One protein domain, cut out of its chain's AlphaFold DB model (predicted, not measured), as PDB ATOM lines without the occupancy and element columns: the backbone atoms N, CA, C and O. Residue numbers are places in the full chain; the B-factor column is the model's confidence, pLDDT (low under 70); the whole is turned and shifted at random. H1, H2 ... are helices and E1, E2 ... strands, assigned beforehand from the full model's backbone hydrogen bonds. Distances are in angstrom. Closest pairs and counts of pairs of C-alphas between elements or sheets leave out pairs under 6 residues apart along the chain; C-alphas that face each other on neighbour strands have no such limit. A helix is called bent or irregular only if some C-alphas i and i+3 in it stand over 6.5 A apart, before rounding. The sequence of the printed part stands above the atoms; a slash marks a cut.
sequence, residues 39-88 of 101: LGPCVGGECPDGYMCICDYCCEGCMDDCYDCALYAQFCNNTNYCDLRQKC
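Overview. This is residues 39 to 88 of the 101 residues of the protein "ShKT domain-containing protein" of Pristionchus pacificus (UniProt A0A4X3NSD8). Two small lobes stand at opposite ends of an elongated shape: one is a three-stranded sheet of E1, E3 and E2, the other a hairpin of two short, irregular helices, H1 and H2. The strand lobe and the helix lobe are joined by residues 61 to 68, and neither helix is on the sheet. The printed part has 50 residues, with three named strands followed by two named helices; the sheet's order is E1, E3, E2, antiparallel throughout, and the class is mixed, helices and strands. The whole is loose, with a radius of gyration of the C-alphas of 12.9 A and spans of 33 by 19 by 17 A.

Along the chain. The inner strand E3 is residues 57 to 60, 9.7 A long. E2 is residues 51 to 54, 9.1 A, and E1 is residues 39 to 41, 7.2 A, from C-alpha 39 at (249.108, 284.329, 156.957). H1 is residues 69 to 75, 9.6 A, and H2 is residues 79 to 87, 14.2 A, with C-alpha 87 at (237.388, 265.623, 155.145). Both helices are irregular: C-alphas 71 and 74 are 7.9 A apart, C-alphas 80 and 83 8.6 A.

Arrangement. E3 and E2 form a hairpin, antiparallel at 138 degrees, with N 54 and O 57 at 2.9 A. E1 and E3 are antiparallel at 159 degrees, with N 58 and O 40 at 2.8 A. H1 and H2, a helical hairpin, touch, the closest C-alphas being those of Phe 75 and Tyr 81, 6.5 A apart. They run opposite ways at a shallow tilt of 34 degrees, only just short of steep. Within hydrogen-bond range are 1 of 3 O i to N i+4 pairs and 2 of 4 O i to N i+3 pairs in H1, and 1 of 5 and 4 of 6 in H2. E2 and H2 are apart.

Size, cuts and confidence. The two C-alphas farthest apart, of Gly 40 and Asn 80, are 35.3 A apart. The printed part has no cut and no long link. Mean pLDDT of the printed part is 77.2; residues 50, 60 to 62 and 81 to 82 are under 70.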
ATOM      1  N   LEU A  39     247.743 283.906 156.628       78.19
ATOM      2  CA  LEU A  39     249.108 284.329 156.957       78.19
ATOM      3  C   LEU A  39     249.814 284.935 155.734       78.19
ATOM      4  O   LEU A  39     250.612 285.862 155.853       78.19
ATOM      5  N   GLY A  40     249.510 284.404 154.551       81.06
ATOM      6  CA  GLY A  40     250.112 284.790 153.282       81.06
ATOM      7  C   GLY A  40     249.859 283.734 152.207       81.06
ATOM      8  O   GLY A  40     249.138 282.769 152.468       81.06
ATOM      9  N   PRO A  41     250.415 283.907 150.999       83.56
ATOM     10  CA  PRO A  41     250.356 282.883 149.970       83.56
ATOM     11  C   PRO A  41     251.210 281.664 150.344       83.56
ATOM     12  O   PRO A  41     252.200 281.793 151.067       83.56
ATOM     13  N   CYS A  42     250.864 280.494 149.814       84.44
ATOM     14  CA  CYS A  42     251.718 279.316 149.921       84.44
ATOM     15  C   CYS A  42     253.008 279.524 149.129       84.44
ATOM     16  O   CYS A  42     252.999 280.066 148.022       84.44
ATOM     17  N   VAL A  43     254.124 279.031 149.656       87.94
ATOM     18  CA  VAL A  43     255.410 279.062 148.955       87.94
ATOM     19  C   VAL A  43     255.759 277.625 148.602       87.94
ATOM     20  O   VAL A  43     255.970 276.806 149.484       87.94
ATOM     21  N   GLY A  44     255.740 277.285 147.310       83.00
ATOM     22  CA  GLY A  44     256.011 275.910 146.863       83.00
ATOM     23  C   GLY A  44     254.951 274.877 147.275       83.00
ATOM     24  O   GLY A  44     255.249 273.689 147.292       83.00
ATOM     25  N   GLY A  45     253.727 275.313 147.601       76.44
ATOM     26  CA  GLY A  45     252.673 274.446 148.148       76.44
ATOM     27  C   GLY A  45     252.817 274.164 149.648       76.44
ATOM     28  O   GLY A  45     252.031 273.398 150.204       76.44
ATOM     29  N   GLU A  46     253.789 274.801 150.303       79.00
ATOM     30  CA  GLU A  46     254.082 274.644 151.722       79.00
ATOM     31  C   GLU A  46     253.674 275.898 152.506       79.00
ATOM     32  O   GLU A  46     253.639 277.017 151.978       79.00
ATOM     33  N   CYS A  47     253.350 275.685 153.781       79.88
ATOM     34  CA  CYS A  47     252.982 276.718 154.738       79.88
ATOM     35  C   CYS A  47     253.725 276.509 156.063       79.88
ATOM     36  O   CYS A  47     254.109 275.377 156.357       79.88
ATOM     37  N   PRO A  48     253.931 277.577 156.860       76.75
ATOM     38  CA  PRO A  48     254.600 277.487 158.156       76.75
ATOM     39  C   PRO A  48     253.803 276.673 159.165       76.75
ATOM     40  O   PRO A  48     252.642 276.318 158.933       76.75
ATOM     41  N   ASP A  49     254.403 276.450 160.329       71.81
ATOM     42  CA  ASP A  49     253.825 275.500 161.254       71.81
ATOM     43  C   ASP A  49     252.456 275.891 161.803       71.81
ATOM     44  O   ASP A  49     252.249 277.018 162.243       71.81
ATOM     45  N   GLY A  50     251.510 274.944 161.779       68.19
ATOM     46  CA  GLY A  50     250.118 275.187 162.175       68.19
ATOM     47  C   GLY A  50     249.237 275.783 161.069       68.19
ATOM     48  O   GLY A  50     248.045 276.009 161.298       68.19
ATOM     49  N   TYR A  51     249.788 275.979 159.867       75.00
ATOM     50  CA  TYR A  51     249.071 276.473 158.698       75.00
ATOM     51  C   TYR A  51     249.013 275.414 157.602       75.00
ATOM     52  O   TYR A  51     249.918 274.600 157.436       75.00
ATOM     53  N   MET A  52     247.942 275.437 156.815       72.75
ATOM     54  CA  MET A  52     247.784 274.555 155.662       72.75
ATOM     55  C   MET A  52     247.562 275.360 154.391       72.75
ATOM     56  O   MET A  52     246.892 276.394 154.411       72.75
ATOM     57  N   CYS A  53     248.118 274.861 153.287       76.50
ATOM     58  CA  CYS A  53     247.924 275.471 151.985       76.50
ATOM     59  C   CYS A  53     246.518 275.155 151.465       76.50
ATOM     60  O   CYS A  53     246.217 274.018 151.094       76.50
ATOM     61  N   ILE A  54     245.650 276.162 151.458       74.56
ATOM     62  CA  ILE A  54     244.294 276.101 150.915       74.56
ATOM     63  C   ILE A  54     244.206 277.157 149.822       74.56
ATOM     64  O   ILE A  54     244.313 278.349 150.096       74.56
ATOM     65  N   CYS A  55     243.999 276.713 148.582       71.81
ATOM     66  CA  CYS A  55     243.853 277.596 147.426       71.81
ATOM     67  C   CYS A  55     244.957 278.663 147.299       71.81
ATOM     68  O   CYS A  55     244.660 279.844 147.145       71.81
ATOM     69  N   ASP A  56     246.221 278.245 147.405       76.75
ATOM     70  CA  ASP A  56     247.403 279.117 147.379       76.75
ATOM     71  C   ASP A  56     247.531 280.103 148.553       76.75
ATOM     72  O   ASP A  56     248.393 280.977 148.505       76.75
ATOM     73  N   TYR A  57     246.769 279.936 149.641       78.75
ATOM     74  CA  TYR A  57     246.934 280.699 150.883       78.75
ATOM     75  C   TYR A  57     247.184 279.802 152.099       78.75
ATOM     76  O   TYR A  57     246.578 278.745 152.262       78.75
ATOM     77  N   CYS A  58     248.063 280.260 152.988       82.00
ATOM     78  CA  CYS A  58     248.330 279.646 154.279       82.00
ATOM     79  C   CYS A  58     247.267 280.064 155.290       82.00
ATOM     80  O   CYS A  58     247.275 281.189 155.798       82.00
ATOM     81  N   CYS A  59     246.359 279.138 155.579       76.44
ATOM     82  CA  CYS A  59     245.266 279.332 156.520       76.44
ATOM     83  C   CYS A  59     245.595 278.742 157.885       76.44
ATOM     84  O   CYS A  59     246.141 277.642 157.967       76.44
ATOM     85  N   GLU A  60     245.266 279.486 158.941       69.38
ATOM     86  CA  GLU A  60     245.439 279.039 160.321       69.38
ATOM     87  C   GLU A  60     244.426 277.940 160.639       69.38
ATOM     88  O   GLU A  60     243.214 278.143 160.544       69.38
ATOM     89  N   GLY A  61     244.926 276.782 161.061       64.44
ATOM     90  CA  GLY A  61     244.084 275.695 161.528       64.44
ATOM     91  C   GLY A  61     243.817 274.660 160.450       64.44
ATOM     92  O   GLY A  61     243.087 274.861 159.485       64.44
ATOM     93  N   CYS A  62     244.365 273.482 160.692       69.94
ATOM     94  CA  CYS A  62     243.930 272.285 160.020       69.94
ATOM     95  C   CYS A  62     242.664 271.789 160.737       69.94
ATOM     96  O   CYS A  62     242.701 271.382 161.900       69.94
ATOM     97  N   MET A  63     241.518 271.974 160.076       70.25
ATOM     98  CA  MET A  63     240.178 271.738 160.616       70.25
ATOM     99  C   MET A  63     239.534 270.519 159.952       70.25
ATOM    100  O   MET A  63     240.005 270.004 158.939       70.25
ATOM    101  N   ASP A  64     238.461 270.042 160.566       75.62
ATOM    102  CA  ASP A  64     237.587 269.045 159.966       75.62
ATOM    103  C   ASP A  64     236.547 269.762 159.087       75.62
ATOM    104  O   ASP A  64     235.882 270.685 159.554       75.62
ATOM    105  N   ASP A  65     236.413 269.335 157.834       73.88
ATOM    106  CA  ASP A  65     235.430 269.833 156.866       73.88
ATOM    107  C   ASP A  65     234.016 269.281 157.153       73.88
ATOM    108  O   ASP A  65     233.020 269.891 156.767       73.88
ATOM    109  N   CYS A  66     233.903 268.141 157.850       74.81
ATOM    110  CA  CYS A  66     232.620 267.557 158.265       74.81
ATOM    111  C   CYS A  66     232.443 267.571 159.796       74.81
ATOM    112  O   CYS A  66     233.401 267.493 160.565       74.81
ATOM    113  N   TYR A  67     231.193 267.633 160.266       78.06
ATOM    114  CA  TYR A  67     230.869 267.680 161.701       78.06
ATOM    115  C   TYR A  67     230.892 266.300 162.384       78.06
ATOM    116  O   TYR A  67     231.004 266.203 163.605       78.06
ATOM    117  N   ASP A  68     230.766 265.225 161.608       80.44
ATOM    118  CA  ASP A  68     230.665 263.833 162.051       80.44
ATOM    119  C   ASP A  68     232.026 263.131 162.162       80.44
ATOM    120  O   ASP A  68     232.096 261.968 162.556       80.44
ATOM    121  N   CYS A  69     233.120 263.844 161.901       81.19
ATOM    122  CA  CYS A  69     234.481 263.320 161.965       81.19
ATOM    123  C   CYS A  69     234.802 262.591 163.278       81.19
ATOM    124  O   CYS A  69     235.435 261.535 163.255       81.19
ATOM    125  N   ALA A  70     234.284 263.073 164.414       84.62
ATOM    126  CA  ALA A  70     234.461 262.436 165.721       84.62
ATOM    127  C   ALA A  70     233.936 260.986 165.782       84.62
ATOM    128  O   ALA A  70     234.501 260.158 166.495       84.62
ATOM    129  N   LEU A  71     232.887 260.654 165.021       85.12
ATOM    130  CA  LEU A  71     232.326 259.297 164.953       85.12
ATOM    131  C   LEU A  71     233.229 258.343 164.166       85.12
ATOM    132  O   LEU A  71     233.241 257.134 164.414       85.12
ATOM    133  N   TYR A  72     234.001 258.892 163.229       81.69
ATOM    134  CA  TYR A  72     234.774 258.125 162.265       81.69
ATOM    135  C   TYR A  72     236.288 258.170 162.492       81.69
ATOM    136  O   TYR A  72     237.039 257.640 161.675       81.69
ATOM    137  N   ALA A  73     236.748 258.709 163.623       82.69
ATOM    138  CA  ALA A  73     238.169 258.816 163.969       82.69
ATOM    139  C   ALA A  73     238.940 257.482 163.862       82.69
ATOM    140  O   ALA A  73     240.097 257.435 163.454       82.69
ATOM    141  N   GLN A  74     238.282 256.363 164.166       85.25
ATOM    142  CA  GLN A  74     238.868 255.022 164.055       85.25
ATOM    143  C   GLN A  74     239.095 254.548 162.606       85.25
ATOM    144  O   GLN A  74     239.866 253.619 162.370       85.25
ATOM    145  N   PHE A  75     238.434 255.167 161.625       85.50
ATOM    146  CA  PHE A  75     238.492 254.776 160.214       85.50
ATOM    147  C   PHE A  75     239.488 255.598 159.398       85.50
ATOM    148  O   PHE A  75     239.614 255.383 158.198       85.50
ATOM    149  N   CYS A  76     240.251 256.480 160.038       84.06
ATOM    150  CA  CYS A  76     241.252 257.306 159.370       84.06
ATOM    151  C   CYS A  76     242.327 256.498 158.624       84.06
ATOM    152  O   CYS A  76     242.839 256.958 157.611       84.06
ATOM    153  N   ASN A  77     242.626 255.273 159.074       83.19
ATOM    154  CA  ASN A  77     243.557 254.356 158.404       83.19
ATOM    155  C   ASN A  77     242.853 253.276 157.563       83.19
ATOM    156  O   ASN A  77     243.492 252.324 157.115       83.19
ATOM    157  N   ASN A  78     241.538 253.385 157.362       82.00
ATOM    158  CA  ASN A  78     240.766 252.418 156.592       82.00
ATOM    159  C   ASN A  78     240.707 252.839 155.116       82.00
ATOM    160  O   ASN A  78     240.168 253.888 154.775       82.00
ATOM    161  N   THR A  79     241.206 251.985 154.226       79.00
ATOM    162  CA  THR A  79     241.202 252.193 152.769       79.00
ATOM    163  C   THR A  79     239.810 252.234 152.139       79.00
ATOM    164  O   THR A  79     239.665 252.739 151.033       79.00
ATOM    165  N   ASN A  80     238.770 251.749 152.821       76.88
ATOM    166  CA  ASN A  80     237.383 251.907 152.361       76.88
ATOM    167  C   ASN A  80     236.845 253.327 152.594       76.88
ATOM    168  O   ASN A  80     235.797 253.687 152.071       76.88
ATOM    169  N   TYR A  81     237.564 254.124 153.382       68.25
ATOM    170  CA  TYR A  81     237.159 255.437 153.862       68.25
ATOM    171  C   TYR A  81     238.244 256.483 153.559       68.25
ATOM    172  O   TYR A  81     238.570 257.332 154.384       68.25
ATOM    173  N   CYS A  82     238.820 256.434 152.355       61.19
ATOM    174  CA  CYS A  82     239.865 257.368 151.916       61.19
ATOM    175  C   CYS A  82     239.431 258.842 151.992       61.19
ATOM    176  O   CYS A  82     240.252 259.706 152.302       61.19
ATOM    177  N   ASP A  83     238.143 259.121 151.786       74.88
ATOM    178  CA  ASP A  83     237.595 260.479 151.853       74.88
ATOM    179  C   ASP A  83     237.601 261.050 153.274       74.88
ATOM    180  O   ASP A  83     237.708 262.263 153.443       74.88
ATOM    181  N   LEU A  84     237.559 260.203 154.311       74.38
ATOM    182  CA  LEU A  84     237.627 260.657 155.704       74.38
ATOM    183  C   LEU A  84     238.965 261.333 156.003       74.38
ATOM    184  O   LEU A  84     239.002 262.310 156.737       74.38
ATOM    185  N   ARG A  85     240.061 260.903 155.370       71.56
ATOM    186  CA  ARG A  85     241.359 261.582 155.495       71.56
ATOM    187  C   ARG A  85     241.361 262.972 154.853       71.56
ATOM    188  O   ARG A  85     242.057 263.866 155.319       71.56
ATOM    189  N   GLN A  86     240.588 263.172 153.792       71.88
ATOM    190  CA  GLN A  86     240.474 264.484 153.156       71.88
ATOM    191  C   GLN A  86     239.528 265.401 153.925       71.88
ATOM    192  O   GLN A  86     239.805 266.585 154.024       71.88
ATOM    193  N   LYS A  87     238.451 264.856 154.489       76.00
ATOM    194  CA  LYS A  87     237.388 265.623 155.145       76.00
ATOM    195  C   LYS A  87     237.611 265.835 156.640       76.00
ATOM    196  O   LYS A  87     237.142 266.809 157.203       76.00
ATOM    197  N   CYS A  88     238.326 264.940 157.306       81.38
ATOM    198  CA  CYS A  88     238.513 264.946 158.754       81.38
ATOM    199  C   CYS A  88     239.990 265.081 159.095       81.38
ATOM    200  O   CYS A  88     240.559 264.264 159.818       81.38
TER     201      CYS A  88